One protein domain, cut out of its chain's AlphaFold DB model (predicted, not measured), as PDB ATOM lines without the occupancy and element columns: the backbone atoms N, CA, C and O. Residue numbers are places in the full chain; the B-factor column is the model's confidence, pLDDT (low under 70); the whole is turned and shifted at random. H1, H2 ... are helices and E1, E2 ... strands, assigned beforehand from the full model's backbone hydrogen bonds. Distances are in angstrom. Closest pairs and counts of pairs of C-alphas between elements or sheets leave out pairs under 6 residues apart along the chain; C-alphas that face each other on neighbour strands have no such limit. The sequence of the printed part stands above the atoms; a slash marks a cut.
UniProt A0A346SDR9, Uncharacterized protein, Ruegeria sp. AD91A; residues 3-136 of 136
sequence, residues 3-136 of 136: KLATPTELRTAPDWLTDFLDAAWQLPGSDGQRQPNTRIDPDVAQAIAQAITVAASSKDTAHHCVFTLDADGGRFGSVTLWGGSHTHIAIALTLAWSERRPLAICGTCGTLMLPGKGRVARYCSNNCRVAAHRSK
ATOM      1  N   LYS A   3      32.403  46.794  22.840       89.75
ATOM      2  CA  LYS A   3      31.167  47.552  23.063       89.75
ATOM      3  C   LYS A   3      30.107  46.565  23.532       89.75
ATOM      4  O   LYS A   3      29.971  45.512  22.918       89.75
ATOM      5  N   LEU A   4      29.428  46.893  24.624       88.62
ATOM      6  CA  LEU A   4      28.388  46.045  25.195       88.62
ATOM      7  C   LEU A   4      27.012  46.497  24.737       88.62
ATOM      8  O   LEU A   4      26.251  45.686  24.238       88.62
ATOM      9  N   ALA A   5      26.717  47.787  24.895       90.19
ATOM     10  CA  ALA A   5      25.414  48.339  24.563       90.19
ATOM     11  C   ALA A   5      25.507  49.840  24.286       90.19
ATOM     12  O   ALA A   5      26.251  50.582  24.937       90.19
ATOM     13  N   THR A   6      24.742  50.314  23.316       91.44
ATOM     14  CA  THR A   6      24.481  51.736  23.103       91.44
ATOM     15  C   THR A   6      23.514  52.274  24.165       91.44
ATOM     16  O   THR A   6      22.765  51.503  24.767       91.44
ATOM     17  N   PRO A   7      23.457  53.602  24.381       89.12
ATOM     18  CA  PRO A   7      22.451  54.182  25.270       89.12
ATOM     19  C   PRO A   7      21.020  53.833  24.861       89.12
ATOM     20  O   PRO A   7      20.153  53.708  25.714       89.12
ATOM     21  N   THR A   8      20.758  53.697  23.558       89.12
ATOM     22  CA  THR A   8      19.431  53.333  23.054       89.12
ATOM     23  C   THR A   8      19.080  51.895  23.410       89.12
ATOM     24  O   THR A   8      17.990  51.668  23.912       89.12
ATOM     25  N   GLU A   9      20.006  50.953  23.218       87.81
ATOM     26  CA  GLU A   9      19.795  49.547  23.591       87.81
ATOM     27  C   GLU A   9      19.595  49.372  25.097       87.81
ATOM     28  O   GLU A   9      18.765  48.565  25.498       87.81
ATOM     29  N   LEU A  10      20.307  50.149  25.923       85.19
ATOM     30  CA  LEU A  10      20.102  50.148  27.376       85.19
ATOM     31  C   LEU A  10      18.753  50.747  27.779       85.19
ATOM     32  O   LEU A  10      18.139  50.258  28.715       85.19
ATOM     33  N   ARG A  11      18.269  51.782  27.079       86.44
ATOM     34  CA  ARG A  11      16.947  52.374  27.353       86.44
ATOM     35  C   ARG A  11      15.783  51.464  26.974       86.44
ATOM     36  O   ARG A  11      14.705  51.624  27.524       86.44
ATOM     37  N   THR A  12      15.976  50.578  26.002       84.88
ATOM     38  CA  THR A  12      14.969  49.587  25.597       84.88
ATOM     39  C   THR A  12      15.213  48.221  26.225       84.88
ATOM     40  O   THR A  12      14.531  47.260  25.868       84.88
ATOM     41  N   ALA A  13      16.209  48.110  27.108       80.31
ATOM     42  CA  ALA A  13      16.473  46.881  27.824       80.31
ATOM     43  C   ALA A  13      15.339  46.595  28.818       80.31
ATOM     44  O   ALA A  13      14.750  47.532  29.355       80.31
ATOM     45  N   PRO A  14      15.054  45.316  29.095       76.38
ATOM     46  CA  PRO A  14      14.161  44.954  30.186       76.38
ATOM     47  C   PRO A  14      14.665  45.497  31.534       76.38
ATOM     48  O   PRO A  14      15.872  45.456  31.786       76.38
ATOM     49  N   ASP A  15      13.743  45.893  32.415       79.06
ATOM     50  CA  ASP A  15      14.040  46.503  33.725       79.06
ATOM     51  C   ASP A  15      15.027  45.678  34.566       79.06
ATOM     52  O   ASP A  15      15.955  46.208  35.173       79.06
ATOM     53  N   TRP A  16      14.916  44.349  34.512       74.69
ATOM     54  CA  TRP A  16      15.815  43.459  35.246       74.69
ATOM     55  C   TRP A  16      17.292  43.646  34.853       74.69
ATOM     56  O   TRP A  16      18.178  43.447  35.682       74.69
ATOM     57  N   LEU A  17      17.585  44.001  33.593       78.06
ATOM     58  CA  LEU A  17      18.955  44.183  33.107       78.06
ATOM     59  C   LEU A  17      19.545  45.492  33.632       78.06
ATOM     60  O   LEU A  17      20.730  45.540  33.968       78.06
ATOM     61  N   THR A  18      18.726  46.543  33.704       80.38
ATOM     62  CA  THR A  18      19.117  47.819  34.308       80.38
ATOM     63  C   THR A  18      19.300  47.672  35.814       80.38
ATOM     64  O   THR A  18      20.332  48.092  36.333       80.38
ATOM     65  N   ASP A  19      18.398  46.955  36.483       78.44
ATOM     66  CA  ASP A  19      18.503  46.638  37.907       78.44
ATOM     67  C   ASP A  19      19.761  45.815  38.201       78.44
ATOM     68  O   ASP A  19      20.506  46.105  39.140       78.44
ATOM     69  N   PHE A  20      20.051  44.812  37.364       79.94
ATOM     70  CA  PHE A  20      21.276  44.028  37.474       79.94
ATOM     71  C   PHE A  20      22.509  44.914  37.306       79.94
ATOM     72  O   PHE A  20      23.408  44.848  38.137       79.94
ATOM     73  N   LEU A  21      22.556  45.768  36.279       83.94
ATOM     74  CA  LEU A  21      23.678  46.680  36.039       83.94
ATOM     75  C   LEU A  21      23.949  47.602  37.241       83.94
ATOM     76  O   LEU A  21      25.111  47.823  37.587       83.94
ATOM     77  N   ASP A  22      22.899  48.125  37.873       82.75
ATOM     78  CA  ASP A  22      23.017  49.054  39.001       82.75
ATOM     79  C   ASP A  22      23.319  48.353  40.335       82.75
ATOM     80  O   ASP A  22      23.979  48.924  41.207       82.75
ATOM     81  N   ALA A  23      22.920  47.091  40.492       79.75
ATOM     82  CA  ALA A  23      23.315  46.275  41.637       79.75
ATOM     83  C   ALA A  23      24.753  45.747  41.520       79.75
ATOM     84  O   ALA A  23      25.506  45.724  42.499       79.75
ATOM     85  N   ALA A  24      25.130  45.316  40.316       82.00
ATOM     86  CA  ALA A  24      26.358  44.587  40.029       82.00
ATOM     87  C   ALA A  24      27.582  45.498  39.910       82.00
ATOM     88  O   ALA A  24      28.698  45.050  40.192       82.00
ATOM     89  N   TRP A  25      27.398  46.770  39.547       88.69
ATOM     90  CA  TRP A  25      28.468  47.761  39.518       88.69
ATOM     91  C   TRP A  25      28.069  49.055  40.220       88.69
ATOM     92  O   TRP A  25      26.917  49.469  40.222       88.69
ATOM     93  N   GLN A  26      29.060  49.731  40.788       88.31
ATOM     94  CA  GLN A  26      28.893  51.057  41.371       88.31
ATOM     95  C   GLN A  26      28.516  52.094  40.301       88.31
ATOM     96  O   GLN A  26      28.806  51.925  39.111       88.31
ATOM     97  N   LEU A  27      27.924  53.208  40.740       84.00
ATOM     98  CA  LEU A  27      27.744  54.379  39.885       84.00
ATOM     99  C   LEU A  27      29.095  54.838  39.311       84.00
ATOM    100  O   LEU A  27      30.127  54.696  39.973       84.00
ATOM    101  N   PRO A  28      29.107  55.377  38.079       81.81
ATOM    102  CA  PRO A  28      30.343  55.780  37.435       81.81
ATOM    103  C   PRO A  28      31.045  56.883  38.236       81.81
ATOM    104  O   PRO A  28      30.433  57.896  38.573       81.81
ATOM    105  N   GLY A  29      32.337  56.690  38.508       77.38
ATOM    106  CA  GLY A  29      33.189  57.708  39.119       77.38
ATOM    107  C   GLY A  29      33.478  58.885  38.179       77.38
ATOM    108  O   GLY A  29      33.007  58.947  37.041       77.38
ATOM    109  N   SER A  30      34.323  59.821  38.624       77.38
ATOM    110  CA  SER A  30      34.768  60.975  37.816       77.38
ATOM    111  C   SER A  30      35.543  60.580  36.549       77.38
ATOM    112  O   SER A  30      35.667  61.362  35.604       77.38
ATOM    113  N   ASP A  31      36.041  59.349  36.509       73.69
ATOM    114  CA  ASP A  31      36.715  58.726  35.378       73.69
ATOM    115  C   ASP A  31      35.755  58.019  34.399       73.69
ATOM    116  O   ASP A  31      36.199  57.531  33.355       73.69
ATOM    117  N   GLY A  32      34.450  57.995  34.697       77.75
ATOM    118  CA  GLY A  32      33.420  57.331  33.897       77.75
ATOM    119  C   GLY A  32      33.422  55.804  34.023       77.75
ATOM    120  O   GLY A  32      32.843  55.123  33.169       77.75
ATOM    121  N   GLN A  33      34.092  55.263  35.045       82.94
ATOM    122  CA  GLN A  33      34.221  53.826  35.270       82.94
ATOM    123  C   GLN A  33      33.262  53.351  36.349       82.94
ATOM    124  O   GLN A  33      33.108  53.990  37.387       82.94
ATOM    125  N   ARG A  34      32.656  52.188  36.116       89.31
ATOM    126  CA  ARG A  34      31.844  51.478  37.099       89.31
ATOM    127  C   ARG A  34      32.646  50.293  37.626       89.31
ATOM    128  O   ARG A  34      32.963  49.375  36.864       89.31
ATOM    129  N   GLN A  35      33.001  50.321  38.908       87.38
ATOM    130  CA  GLN A  35      33.690  49.206  39.559       87.38
ATOM    131  C   GLN A  35      32.691  48.113  39.948       87.38
ATOM    132  O   GLN A  35      31.555  48.444  40.297       87.38
ATOM    133  N   PRO A  36      33.074  46.824  39.888       85.31
ATOM    134  CA  PRO A  36      32.202  45.748  40.336       85.31
ATOM    135  C   PRO A  36      31.848  45.944  41.809       85.31
ATOM    136  O   PRO A  36      32.704  46.274  42.628       85.31
ATOM    137  N   ASN A  37      30.588  45.716  42.148       80.75
ATOM    138  CA  ASN A  37      30.097  45.757  43.512       80.75
ATOM    139  C   ASN A  37      30.086  44.343  44.114       80.75
ATOM    140  O   ASN A  37      29.834  43.354  43.421       80.75
ATOM    141  N   THR A  38      30.341  44.238  45.415       70.81
ATOM    142  CA  THR A  38      30.281  42.982  46.178       70.81
ATOM    143  C   THR A  38      28.896  42.700  46.757       70.81
ATOM    144  O   THR A  38      28.753  41.745  47.508       70.81
ATOM    145  N   ARG A  39      27.886  43.521  46.434       66.75
ATOM    146  CA  ARG A  39      26.509  43.348  46.926       66.75
ATOM    147  C   ARG A  39      25.842  42.060  46.450       66.75
ATOM    148  O   ARG A  39      25.120  41.456  47.226       66.75
ATOM    149  N   ILE A  40      26.112  41.646  45.214       68.12
ATOM    150  CA  ILE A  40      25.538  40.418  44.661       68.12
ATOM    151  C   ILE A  40      26.358  39.214  45.134       68.12
ATOM    152  O   ILE A  40      27.590  39.197  44.998       68.12
ATOM    153  N   ASP A  41      25.654  38.210  45.651       68.25
ATOM    154  CA  ASP A  41      26.207  36.919  46.053       68.25
ATOM    155  C   ASP A  41      26.974  36.255  44.874       68.25
ATOM    156  O   ASP A  41      26.475  36.220  43.744       68.25
ATOM    157  N   PRO A  42      28.213  35.764  45.071       65.44
ATOM    158  CA  PRO A  42      28.969  35.060  44.031       65.44
ATOM    159  C   PRO A  42      28.222  33.877  43.397       65.44
ATOM    160  O   PRO A  42      28.284  33.710  42.175       65.44
ATOM    161  N   ASP A  43      27.487  33.102  44.196       68.19
ATOM    162  CA  ASP A  43      26.768  31.907  43.738       68.19
ATOM    163  C   ASP A  43      25.600  32.294  42.826       68.19
ATOM    164  O   ASP A  43      25.290  31.625  41.835       68.19
ATOM    165  N   VAL A  44      25.001  33.451  43.107       65.88
ATOM    166  CA  VAL A  44      23.931  34.038  42.307       65.88
ATOM    167  C   VAL A  44      24.404  34.346  40.888       65.88
ATOM    168  O   VAL A  44      23.706  34.028  39.928       65.88
ATOM    169  N   ALA A  45      25.598  34.900  40.697       63.47
ATOM    170  CA  ALA A  45      26.056  35.172  39.339       63.47
ATOM    171  C   ALA A  45      26.486  33.930  38.570       63.47
ATOM    172  O   ALA A  45      26.346  33.899  37.345       63.47
ATOM    173  N   GLN A  46      26.974  32.904  39.267       67.06
ATOM    174  CA  GLN A  46      27.207  31.607  38.650       67.06
ATOM    175  C   GLN A  46      25.886  31.005  38.151       67.06
ATOM    176  O   GLN A  46      25.839  30.506  37.026       67.06
ATOM    177  N   ALA A  47      24.797  31.145  38.917       68.94
ATOM    178  CA  ALA A  47      23.461  30.738  38.489       68.94
ATOM    179  C   ALA A  47      22.970  31.529  37.258       68.94
ATOM    180  O   ALA A  47      22.451  30.929  36.313       68.94
ATOM    181  N   ILE A  48      23.196  32.849  37.196       68.19
ATOM    182  CA  ILE A  48      22.877  33.656  36.000       68.19
ATOM    183  C   ILE A  48      23.704  33.189  34.799       68.19
ATOM    184  O   ILE A  48      23.159  33.016  33.712       68.19
ATOM    185  N   ALA A  49      25.012  32.980  34.972       67.25
ATOM    186  CA  ALA A  49      25.902  32.561  33.892       67.25
ATOM    187  C   ALA A  49      25.492  31.191  33.329       67.25
ATOM    188  O   ALA A  49      25.483  30.990  32.111       67.25
ATOM    189  N   GLN A  50      25.093  30.266  34.207       69.94
ATOM    190  CA  GLN A  50      24.563  28.960  33.824       69.94
ATOM    191  C   GLN A  50      23.234  29.079  33.084       69.94
ATOM    192  O   GLN A  50      23.113  28.541  31.985       69.94
ATOM    193  N   ALA A  51      22.266  29.822  33.625       68.38
ATOM    194  CA  ALA A  51      20.985  30.040  32.961       68.38
ATOM    195  C   ALA A  51      21.187  30.657  31.567       68.38
ATOM    196  O   ALA A  51      20.600  30.184  30.595       68.38
ATOM    197  N   ILE A  52      22.077  31.655  31.457       65.56
ATOM    198  CA  ILE A  52      22.472  32.296  30.195       65.56
ATOM    199  C   ILE A  52      22.994  31.278  29.193       65.56
ATOM    200  O   ILE A  52      22.556  31.260  28.044       65.56
ATOM    201  N   THR A  53      23.918  30.428  29.632       68.62
ATOM    202  CA  THR A  53      24.521  29.393  28.790       68.62
ATOM    203  C   THR A  53      23.461  28.408  28.294       68.62
ATOM    204  O   THR A  53      23.443  28.076  27.109       68.62
ATOM    205  N   VAL A  54      22.536  28.002  29.171       67.38
ATOM    206  CA  VAL A  54      21.416  27.118  28.820       67.38
ATOM    207  C   VAL A  54      20.519  27.766  27.765       67.38
ATOM    208  O   VAL A  54      20.259  27.144  26.736       67.38
ATOM    209  N   ALA A  55      20.102  29.019  27.943       61.81
ATOM    210  CA  ALA A  55      19.241  29.668  26.955       61.81
ATOM    211  C   ALA A  55      19.950  29.954  25.629       61.81
ATOM    212  O   ALA A  55      19.353  29.785  24.575       61.81
ATOM    213  N   ALA A  56      21.234  30.329  25.656       63.22
ATOM    214  CA  ALA A  56      22.023  30.525  24.440       63.22
ATOM    215  C   ALA A  56      22.175  29.229  23.621       63.22
ATOM    216  O   ALA A  56      22.364  29.283  22.407       63.22
ATOM    217  N   SER A  57      22.098  28.068  24.283       64.94
ATOM    218  CA  SER A  57      22.128  26.753  23.637       64.94
ATOM    219  C   SER A  57      20.758  26.274  23.132       64.94
ATOM    220  O   SER A  57      20.701  25.379  22.286       64.94
ATOM    221  N   SER A  58      19.662  26.873  23.612       60.53
ATOM    222  CA  SER A  58      18.303  26.544  23.177       60.53
ATOM    223  C   SER A  58      17.982  27.255  21.863       60.53
ATOM    224  O   SER A  58      18.065  28.476  21.761       60.53
ATOM    225  N   LYS A  59      17.592  26.494  20.837       56.31
ATOM    226  CA  LYS A  59      17.160  27.054  19.544       56.31
ATOM    227  C   LYS A  59      15.692  27.496  19.532       56.31
ATOM    228  O   LYS A  59      15.274  28.076  18.536       56.31
ATOM    229  N   ASP A  60      14.923  27.196  20.583       51.47
ATOM    230  CA  ASP A  60      13.477  27.006  20.422       51.47
ATOM    231  C   ASP A  60      12.605  27.507  21.586       51.47
ATOM    232  O   ASP A  60      11.560  26.933  21.878       51.47
ATOM    233  N   THR A  61      12.993  28.551  22.329       49.19
ATOM    234  CA  THR A  61      12.081  29.091  23.359       49.19
ATOM    235  C   THR A  61      12.372  30.538  23.739       49.19
ATOM    236  O   THR A  61      13.512  30.928  23.962       49.19
ATOM    237  N   ALA A  62      11.317  31.349  23.840       48.38
ATOM    238  CA  ALA A  62      11.359  32.611  24.566       48.38
ATOM    239  C   ALA A  62      11.486  32.284  26.058       48.38
ATOM    240  O   ALA A  62      10.609  31.625  26.616       48.38
ATOM    241  N   HIS A  63      12.574  32.691  26.702       50.16
ATOM    242  CA  HIS A  63      12.747  32.485  28.133       50.16
ATOM    243  C   HIS A  63      12.523  33.857  28.879       50.16
ATOM    244  O   HIS A  63      12.726  34.917  28.298       50.16
ATOM    245  N   HIS A  64      11.988  33.891  30.115       49.28
ATOM    246  CA  HIS A  64      11.520  35.113  30.845       49.28
ATOM    247  C   HIS A  64      12.267  35.495  32.160       49.28
ATOM    248  O   HIS A  64      12.115  34.830  33.179       49.28
ATOM    249  N   CYS A  65      13.101  36.548  32.179       51.62
ATOM    250  CA  CYS A  65      14.063  36.734  33.291       51.62
ATOM    251  C   CYS A  65      13.422  37.589  34.372       51.62
ATOM    252  O   CYS A  65      12.976  38.689  34.048       51.62
ATOM    253  N   VAL A  66      13.465  37.157  35.635       52.22
ATOM    254  CA  VAL A  66      13.053  37.988  36.773       52.22
ATOM    255  C   VAL A  66      14.213  38.112  37.759       52.22
ATOM    256  O   VAL A  66      14.431  37.279  38.636       52.22
ATOM    257  N   PHE A  67      14.980  39.193  37.627       56.03
ATOM    258  CA  PHE A  67      15.865  39.605  38.711       56.03
ATOM    259  C   PHE A  67      15.024  40.243  39.815       56.03
ATOM    260  O   PHE A  67      14.123  41.031  39.538       56.03
ATOM    261  N   THR A  68      15.305  39.912  41.069       58.66
ATOM    262  CA  THR A  68      14.711  40.600  42.215       58.66
ATOM    263  C   THR A  68      15.845  41.045  43.122       58.66
ATOM    264  O   THR A  68      16.707  40.252  43.482       58.66
ATOM    265  N   LEU A  69      15.872  42.333  43.450       56.84
ATOM    266  CA  LEU A  69      16.754  42.884  44.472       56.84
ATOM    267  C   LEU A  69      16.010  42.868  45.803       56.84
ATOM    268  O   LEU A  69      14.956  43.489  45.920       56.84
ATOM    269  N   ASP A  70      16.547  42.170  46.799       59.97
ATOM    270  CA  ASP A  70      16.082  42.242  48.182       59.97
ATOM    271  C   ASP A  70      16.987  43.157  49.026       59.97
ATOM    272  O   ASP A  70      18.036  43.639  48.583       59.97
ATOM    273  N   ALA A  71      16.550  43.435  50.257       54.59
ATOM    274  CA  ALA A  71      17.248  44.321  51.189       54.59
ATOM    275  C   ALA A  71      18.645  43.809  51.596       54.59
ATOM    276  O   ALA A  71      19.468  44.601  52.057       54.59
ATOM    277  N   ASP A  72      18.929  42.524  51.376       57.12
ATOM    278  CA  ASP A  72      20.168  41.849  51.774       57.12
ATOM    279  C   ASP A  72      21.282  41.934  50.712       57.12
ATOM    280  O   ASP A  72      22.355  41.359  50.885       57.12
ATOM    281  N   GLY A  73      21.069  42.685  49.627       56.22
ATOM    282  CA  GLY A  73      22.074  42.896  48.579       56.22
ATOM    283  C   GLY A  73      21.762  42.211  47.249       56.22
ATOM    284  O   GLY A  73      22.521  42.390  46.295       56.22
ATOM    285  N   GLY A  74      20.617  41.529  47.146       56.25
ATOM    286  CA  GLY A  74      20.094  40.965  45.909       56.25
ATOM    287  C   GLY A  74      20.269  39.456  45.821       56.25
ATOM    288  O   GLY A  74      21.336  38.959  45.464       56.25
ATOM    289  N   ARG A  75      19.183  38.718  46.049       54.84
ATOM    290  CA  ARG A  75      19.047  37.311  45.654       54.84
ATOM    291  C   ARG A  75      18.301  37.201  44.327       54.84
ATOM    292  O   ARG A  75      17.151  37.612  44.227       54.84
ATOM    293  N   PHE A  76      18.908  36.590  43.305       53.34
ATOM    294  CA  PHE A  76      18.180  36.285  42.064       53.34
ATOM    295  C   PHE A  76      17.065  35.262  42.341       53.34
ATOM    296  O   PHE A  76      17.346  34.087  42.565       53.34
ATOM    297  N   GLY A  77      15.806  35.709  42.314       48.91
ATOM    298  CA  GLY A  77      14.631  34.864  42.553       48.91
ATOM    299  C   GLY A  77      14.355  33.843  41.442       48.91
ATOM    300  O   GLY A  77      13.964  32.719  41.749       48.91
ATOM    301  N   SER A  78      14.584  34.187  40.164       49.19
ATOM    302  CA  SER A  78      14.511  33.238  39.036       49.19
ATOM    303  C   SER A  78      15.073  33.810  37.719       49.19
ATOM    304  O   SER A  78      14.764  34.920  37.296       49.19
ATOM    305  N   VAL A  79      15.900  33.038  37.004       47.31
ATOM    306  CA  VAL A  79      16.449  33.439  35.691       47.31
ATOM    307  C   VAL A  79      15.788  32.614  34.587       47.31
ATOM    308  O   VAL A  79      15.799  31.389  34.634       47.31
ATOM    309  N   THR A  80      15.230  33.247  33.555       47.53
ATOM    310  CA  THR A  80      14.753  32.565  32.335       47.53
ATOM    311  C   THR A  80      14.990  33.546  31.169       47.53
ATOM    312  O   THR A  80      14.552  34.658  31.209       47.53
ATOM    313  N   LEU A  81      15.781  33.294  30.140       49.34
ATOM    314  CA  LEU A  81      16.271  34.369  29.223       49.34
ATOM    315  C   LEU A  81      15.519  34.741  27.928       49.34
ATOM    316  O   LEU A  81      15.249  33.935  27.044       49.34
ATOM    317  N   TRP A  82      15.323  36.033  27.709       50.19
ATOM    318  CA  TRP A  82      14.685  36.527  26.488       50.19
ATOM    319  C   TRP A  82      15.483  36.127  25.243       50.19
ATOM    320  O   TRP A  82      16.714  36.143  25.271       50.19
ATOM    321  N   GLY A  83      14.794  35.793  24.152       51.81
ATOM    322  CA  GLY A  83      15.393  35.743  22.819       51.81
ATOM    323  C   GLY A  83      15.438  37.150  22.218       51.81
ATOM    324  O   GLY A  83      14.465  37.894  22.329       51.81
ATOM    325  N   GLY A  84      16.553  37.539  21.597       63.81
ATOM    326  CA  GLY A  84      16.685  38.832  20.915       63.81
ATOM    327  C   GLY A  84      18.068  39.469  21.054       63.81
ATOM    328  O   GLY A  84      19.035  38.836  21.473       63.81
ATOM    329  N   SER A  85      18.186  40.750  20.693       67.94
ATOM    330  CA  SER A  85      19.453  41.483  20.803       67.94
ATOM    331  C   SER A  85      19.883  41.695  22.260       67.94
ATOM    332  O   SER A  85      21.067  41.614  22.553       67.94
ATOM    333  N   HIS A  86      18.974  41.875  23.220       75.44
ATOM    334  CA  HIS A  86      19.372  42.098  24.621       75.44
ATOM    335  C   HIS A  86      19.979  40.869  25.307       75.44
ATOM    336  O   HIS A  86      20.706  41.022  26.290       75.44
ATOM    337  N   THR A  87      19.764  39.665  24.765       72.19
ATOM    338  CA  THR A  87      20.383  38.432  25.267       72.19
ATOM    339  C   THR A  87      21.898  38.557  25.255       72.19
ATOM    340  O   THR A  87      22.530  38.297  26.273       72.19
ATOM    341  N   HIS A  88      22.496  39.033  24.154       75.12
ATOM    342  CA  HIS A  88      23.955  39.156  24.060       75.12
ATOM    343  C   HIS A  88      24.520  40.148  25.088       75.12
ATOM    344  O   HIS A  88      25.623  39.940  25.598       75.12
ATOM    345  N   ILE A  89      23.762  41.202  25.415       82.56
ATOM    346  CA  ILE A  89      24.148  42.214  26.406       82.56
ATOM    347  C   ILE A  89      24.179  41.569  27.789       82.56
ATOM    348  O   ILE A  89      25.173  41.698  28.503       82.56
ATOM    349  N   ALA A  90      23.132  40.814  28.129       78.00
ATOM    350  CA  ALA A  90      23.058  40.046  29.365       78.00
ATOM    351  C   ALA A  90      24.224  39.058  29.501       78.00
ATOM    352  O   ALA A  90      24.889  39.053  30.535       78.00
ATOM    353  N   ILE A  91      24.527  38.280  28.450       75.69
ATOM    354  CA  ILE A  91      25.666  37.343  28.457       75.69
ATOM    355  C   ILE A  91      26.958  38.079  28.786       75.69
ATOM    356  O   ILE A  91      27.701  37.687  29.688       75.69
ATOM    357  N   ALA A  92      27.225  39.160  28.060       81.06
ATOM    358  CA  ALA A  92      28.474  39.880  28.196       81.06
ATOM    359  C   ALA A  92      28.608  40.570  29.565       81.06
ATOM    360  O   ALA A  92      29.706  40.592  30.120       81.06
ATOM    361  N   LEU A  93      27.513  41.092  30.131       83.31
ATOM    362  CA  LEU A  93      27.506  41.681  31.472       83.31
ATOM    363  C   LEU A  93      27.738  40.627  32.552       83.31
ATOM    364  O   LEU A  93      28.615  40.808  33.393       83.31
ATOM    365  N   THR A  94      27.030  39.503  32.512       77.94
ATOM    366  CA  THR A  94      27.200  38.447  33.516       77.94
ATOM    367  C   THR A  94      28.615  37.875  33.503       77.94
ATOM    368  O   THR A  94      29.223  37.723  34.562       77.94
ATOM    369  N   LEU A  95      29.187  37.633  32.317       77.50
ATOM    370  CA  LEU A  95      30.586  37.213  32.194       77.50
ATOM    371  C   LEU A  95      31.542  38.269  32.756       77.50
ATOM    372  O   LEU A  95      32.434  37.945  33.539       77.50
ATOM    373  N   ALA A  96      31.336  39.543  32.410       84.50
ATOM    374  CA  ALA A  96      32.149  40.633  32.937       84.50
ATOM    375  C   ALA A  96      32.088  40.713  34.469       84.50
ATOM    376  O   ALA A  96      33.119  40.931  35.105       84.50
ATOM    377  N   TRP A  97      30.913  40.513  35.068       81.81
ATOM    378  CA  TRP A  97      30.763  40.519  36.519       81.81
ATOM    379  C   TRP A  97      31.439  39.319  37.178       81.81
ATOM    380  O   TRP A  97      32.151  39.497  38.166       81.81
ATOM    381  N   SER A  98      31.276  38.116  36.614       77.19
ATOM    382  CA  SER A  98      31.925  36.896  37.112       77.19
ATOM    383  C   SER A  98      33.449  37.032  37.116       77.19
ATOM    384  O   SER A  98      34.109  36.564  38.039       77.19
ATOM    385  N   GLU A  99      34.007  37.717  36.116       82.25
ATOM    386  CA  GLU A  99      35.435  38.049  36.032       82.25
ATOM    387  C   GLU A  99      35.826  39.280  36.877       82.25
ATOM    388  O   GLU A  99      36.976  39.719  36.828       82.25
ATOM    389  N   ARG A 100      34.878  39.872  37.618       83.44
ATOM    390  CA  ARG A 100      35.026  41.120  38.392       83.44
ATOM    391  C   ARG A 100      35.653  42.244  37.565       83.44
ATOM    392  O   ARG A 100      36.517  42.988  38.029       83.44
ATOM    393  N   ARG A 101      35.212  42.387  36.315       86.88
ATOM    394  CA  ARG A 101      35.728  43.401  35.394       86.88
ATOM    395  C   ARG A 101      34.986  44.725  35.544       86.88
ATOM    396  O   ARG A 101      33.758  44.732  35.652       86.88
ATOM    397  N   PRO A 102      35.708  45.855  35.500       88.75
ATOM    398  CA  PRO A 102      35.075  47.163  35.485       88.75
ATOM    399  C   PRO A 102      34.338  47.381  34.164       88.75
ATOM    400  O   PRO A 102      34.736  46.853  33.123       88.75
ATOM    401  N   LEU A 103      33.307  48.219  34.194       91.06
ATOM    402  CA  LEU A 103      32.670  48.753  32.992       91.06
ATOM    403  C   LEU A 103      33.091  50.203  32.783       91.06
ATOM    404  O   LEU A 103      33.443  50.910  33.726       91.06
ATOM    405  N   ALA A 104      33.041  50.662  31.539       90.81
ATOM    406  CA  ALA A 104      33.290  52.056  31.203       90.81
ATOM    407  C   ALA A 104      32.162  52.610  30.343       90.81
ATOM    408  O   ALA A 104      31.642  51.922  29.462       90.81
ATOM    409  N   ILE A 105      31.825  53.875  30.569       90.56
ATOM    410  CA  ILE A 105      30.895  54.620  29.725       90.56
ATOM    411  C   ILE A 105      31.708  55.532  28.813       90.56
ATOM    412  O   ILE A 105      32.594  56.264  29.255       90.56
ATOM    413  N   CYS A 106      31.425  55.485  27.512       91.06
ATOM    414  CA  CYS A 106      32.064  56.375  26.555       91.06
ATOM    415  C   CYS A 106      31.722  57.829  26.890       91.06
ATOM    416  O   CYS A 106      30.556  58.216  26.829       91.06
ATOM    417  N   GLY A 107      32.741  58.653  27.142       88.94
ATOM    418  CA  GLY A 107      32.558  60.066  27.490       88.94
ATOM    419  C   GLY A 107      31.963  60.939  26.378       88.94
ATOM    420  O   GLY A 107      31.682  62.103  26.627       88.94
ATOM    421  N   THR A 108      31.789  60.402  25.166       91.88
ATOM    422  CA  THR A 108      31.226  61.131  24.017       91.88
ATOM    423  C   THR A 108      29.811  60.675  23.685       91.88
ATOM    424  O   THR A 108      28.920  61.496  23.527       91.88
ATOM    425  N   CYS A 109      29.598  59.363  23.539       91.50
ATOM    426  CA  CYS A 109      28.332  58.814  23.042       91.50
ATOM    427  C   CYS A 109      27.567  57.984  24.076       91.50
ATOM    428  O   CYS A 109      26.544  57.408  23.732       91.50
ATOM    429  N   GLY A 110      28.076  57.842  25.304       90.12
ATOM    430  CA  GLY A 110      27.413  57.089  26.371       90.12
ATOM    431  C   GLY A 110      27.377  55.567  26.183       90.12
ATOM    432  O   GLY A 110      26.769  54.877  26.991       90.12
ATOM    433  N   THR A 111      28.005  55.017  25.137       92.62
ATOM    434  CA  THR A 111      28.094  53.561  24.935       92.62
ATOM    435  C   THR A 111      28.742  52.891  26.141       92.62
ATOM    436  O   THR A 111      29.820  53.309  26.570       92.62
ATOM    437  N   LEU A 112      28.108  51.829  26.632       91.62
ATOM    438  CA  LEU A 112      28.640  50.949  27.658       91.62
ATOM    439  C   LEU A 112      29.663  49.997  27.045       91.62
ATOM    440  O   LEU A 112      29.446  49.402  25.984       91.62
ATOM    441  N   MET A 113      30.805  49.870  27.705       92.38
ATOM    442  CA  MET A 113      31.968  49.176  27.178       92.38
ATOM    443  C   MET A 113      32.575  48.281  28.240       92.38
ATOM    444  O   MET A 113      32.654  48.647  29.413       92.38
ATOM    445  N   LEU A 114      33.108  47.158  27.776       89.69
ATOM    446  CA  LEU A 114      33.994  46.310  28.541       89.69
ATOM    447  C   LEU A 114      35.449  46.664  28.183       89.69
ATOM    448  O   LEU A 114      35.896  46.436  27.042       89.69
ATOM    449  N   PRO A 115      36.211  47.251  29.119       83.38
ATOM    450  CA  PRO A 115      37.611  47.565  28.904       83.38
ATOM    451  C   PRO A 115      38.459  46.303  28.721       83.38
ATOM    452  O   PRO A 115      38.117  45.222  29.204       83.38
ATOM    453  N   GLY A 116      39.575  46.431  28.000       77.50
ATOM    454  CA  GLY A 116      40.561  45.350  27.897       77.50
ATOM    455  C   GLY A 116      41.359  45.191  29.194       77.50
ATOM    456  O   GLY A 116      41.363  46.092  30.034       77.50
ATOM    457  N   LYS A 117      42.070  44.065  29.346       69.00
ATOM    458  CA  LYS A 117      42.997  43.869  30.472       69.00
ATOM    459  C   LYS A 117      44.036  45.002  30.497       69.00
ATOM    460  O   LYS A 117      44.637  45.312  29.472       69.00
ATOM    461  N   GLY A 118      44.222  45.627  31.659       66.44
ATOM    462  CA  GLY A 118      45.305  46.584  31.919       66.44
ATOM    463  C   GLY A 118      45.057  48.048  31.538       66.44
ATOM    464  O   GLY A 118      45.821  48.902  31.980       66.44
ATOM    465  N   ARG A 119      44.007  48.398  30.778       69.94
ATOM    466  CA  ARG A 119      43.679  49.814  30.536       69.94
ATOM    467  C   ARG A 119      42.192  50.052  30.354       69.94
ATOM    468  O   ARG A 119      41.570  49.529  29.426       69.94
ATOM    469  N   VAL A 120      41.657  50.942  31.185       71.69
ATOM    470  CA  VAL A 120      40.302  51.450  31.015       71.69
ATOM    471  C   VAL A 120      40.319  52.626  30.055       71.69
ATOM    472  O   VAL A 120      41.050  53.598  30.239       71.69
ATOM    473  N   ALA A 121      39.586  52.494  28.954       79.62
ATOM    474  CA  ALA A 121      39.592  53.485  27.893       79.62
ATOM    475  C   ALA A 121      38.288  54.289  27.902       79.62
ATOM    476  O   ALA A 121      37.192  53.740  27.954       79.62
ATOM    477  N   ARG A 122      38.452  55.613  27.845       85.81
ATOM    478  CA  ARG A 122      37.396  56.620  28.023       85.81
ATOM    479  C   ARG A 122      36.436  56.742  26.836       85.81
ATOM    480  O   ARG A 122      35.358  57.312  26.971       85.81
ATOM    481  N   TYR A 123      36.823  56.239  25.665       90.19
ATOM    482  CA  TYR A 123      36.075  56.414  24.420       90.19
ATOM    483  C   TYR A 123      35.930  55.094  23.671       90.19
ATOM    484  O   TYR A 123      36.904  54.356  23.532       90.19
ATOM    485  N   CYS A 124      34.745  54.841  23.111       90.31
ATOM    486  CA  CYS A 124      34.438  53.583  22.423       90.31
ATOM    487  C   CYS A 124      35.093  53.425  21.046       90.31
ATOM    488  O   CYS A 124      35.022  52.356  20.442       90.31
ATOM    489  N   SER A 125      35.632  54.509  20.487       90.19
ATOM    490  CA  SER A 125      36.229  54.543  19.153       90.19
ATOM    491  C   SER A 125      37.117  55.775  18.978       90.19
ATOM    492  O   SER A 125      36.999  56.758  19.717       90.19
ATOM    493  N   ASN A 126      37.967  55.749  17.946       91.00
ATOM    494  CA  ASN A 126      38.728  56.926  17.528       91.00
ATOM    495  C   ASN A 126      37.815  58.101  17.161       91.00
ATOM    496  O   ASN A 126      38.135  59.232  17.509       91.00
ATOM    497  N   ASN A 127      36.659  57.843  16.547       92.62
ATOM    498  CA  ASN A 127      35.709  58.897  16.191       92.62
ATOM    499  C   ASN A 127      35.168  59.610  17.435       92.62
ATOM    500  O   ASN A 127      35.147  60.833  17.471       92.62
ATOM    501  N   CYS A 128      34.806  58.864  18.486       92.19
ATOM    502  CA  CYS A 128      34.367  59.461  19.750       92.19
ATOM    503  C   CYS A 128      35.486  60.251  20.435       92.19
ATOM    504  O   CYS A 128      35.232  61.334  20.958       92.19
ATOM    505  N   ARG A 129      36.726  59.748  20.377       90.69
ATOM    506  CA  ARG A 129      37.903  60.467  20.879       90.69
ATOM    507  C   ARG A 129      38.091  61.797  20.146       90.69
ATOM    508  O   ARG A 129      38.205  62.830  20.790       90.69
ATOM    509  N   VAL A 130      38.095  61.779  18.812       93.19
ATOM    510  CA  VAL A 130      38.261  62.986  17.987       93.19
ATOM    511  C   VAL A 130      37.117  63.972  18.219       93.19
ATOM    512  O   VAL A 130      37.379  65.155  18.404       93.19
ATOM    513  N   ALA A 131      35.869  63.501  18.271       92.25
ATOM    514  CA  ALA A 131      34.710  64.348  18.541       92.25
ATOM    515  C   ALA A 131      34.816  65.061  19.901       92.25
ATOM    516  O   ALA A 131      34.623  66.270  19.956       92.25
ATOM    517  N   ALA A 132      35.227  64.354  20.961       89.00
ATOM    518  CA  ALA A 132      35.428  64.952  22.285       89.00
ATOM    519  C   ALA A 132      36.557  65.997  22.328       89.00
ATOM    520  O   ALA A 132      36.524  66.905  23.153       89.00
ATOM    521  N   HIS A 133      37.572  65.868  21.468       88.44
ATOM    522  CA  HIS A 133      38.641  66.863  21.345       88.44
ATOM    523  C   HIS A 133      38.240  68.079  20.505       88.44
ATOM    524  O   HIS A 133      38.822  69.136  20.697       88.44
ATOM    525  N   ARG A 134      37.274  67.940  19.589       89.38
ATOM    526  CA  ARG A 134      36.749  69.051  18.777       89.38
ATOM    527  C   ARG A 134      35.701  69.890  19.506       89.38
ATOM    528  O   ARG A 134      35.465  71.020  19.113       89.38
ATOM    529  N   SER A 135      35.042  69.321  20.513       77.44
ATOM    530  CA  SER A 135      34.023  69.999  21.322       77.44
ATOM    531  C   SER A 135      34.596  70.781  22.514       77.44
ATOM    532  O   SER A 135      33.820  71.264  23.333       77.44
ATOM    533  N   LYS A 136      35.925  70.823  22.660       58.84
ATOM    534  CA  LYS A 136      36.652  71.620  23.656       58.84
ATOM    535  C   LYS A 136      37.224  72.859  22.995       58.84
ATOM    536  O   LYS A 136      37.251  73.894  23.687       58.84
TER     537      LYS A 136
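What this domain is: This is residues 3 to 136 of the 136 residues of an uncharacterized protein of Ruegeria sp. AD91A (UniProt A0A346SDR9). A small three-stranded sheet has one face covered by H4, the helix nearest the middle; H3 packs on H4 as a helical hairpin and H2 runs beside it. H5 lies at the far end, past the sheet, and a long loop joins H3 to H4. The 134 printed residues hold, in order, E1 H1 H2 H3 H4 E2 E3 H5; the sheet, E1 E3 E2, is antiparallel. The class is mostly helix, with 63 residues in named elements, under half. It is compact, radius of gyration of the C-alphas 15.5 A, spanning 47 by 34 by 25 A.

Where its parts are: E1 is residues 3 to 5, from C-alpha 3 at (31.167, 47.552, 23.063); E3 is 112 to 114 and E2 103 to 105. H4 is residues 85 to 98, 21.0 A; H3 42 to 57, 23.1 A; H2 15 to 24, 14.0 A; H1 7 to 11; H5 126 to 134, 12.3 A, ending at C-alpha 134 (36.749, 69.051, 18.777).

How they stand to each other: In the sheet, N 112 and O 5 are 2.8 A apart, and N 113 and O 104 2.8 A. H4 is on the sheet, height 9.6 A, over E1 and E3; the closest C-alphas of E1 and H4 are Leu 4 and Ile 89, 5.8 A. H3 and H4 touch at Ala 49 and Thr 94, closest C-alphas 6.0 A. H1 only grazes the sheet. H5 is apart from H4. Every O i to N i+4 pair is within hydrogen-bond range in H1, H2, H3 and H5; in H4, 9 of 10.

The domain as a whole: The farthest C-alphas, Asp 60 and Lys 136, are 50.4 A apart. The printed part has no cut. Links H2 to H3, H3 to H4 and E3 to H5 are long. Residues 39 to 85, 117 to 119 and 136 have pLDDT under 70.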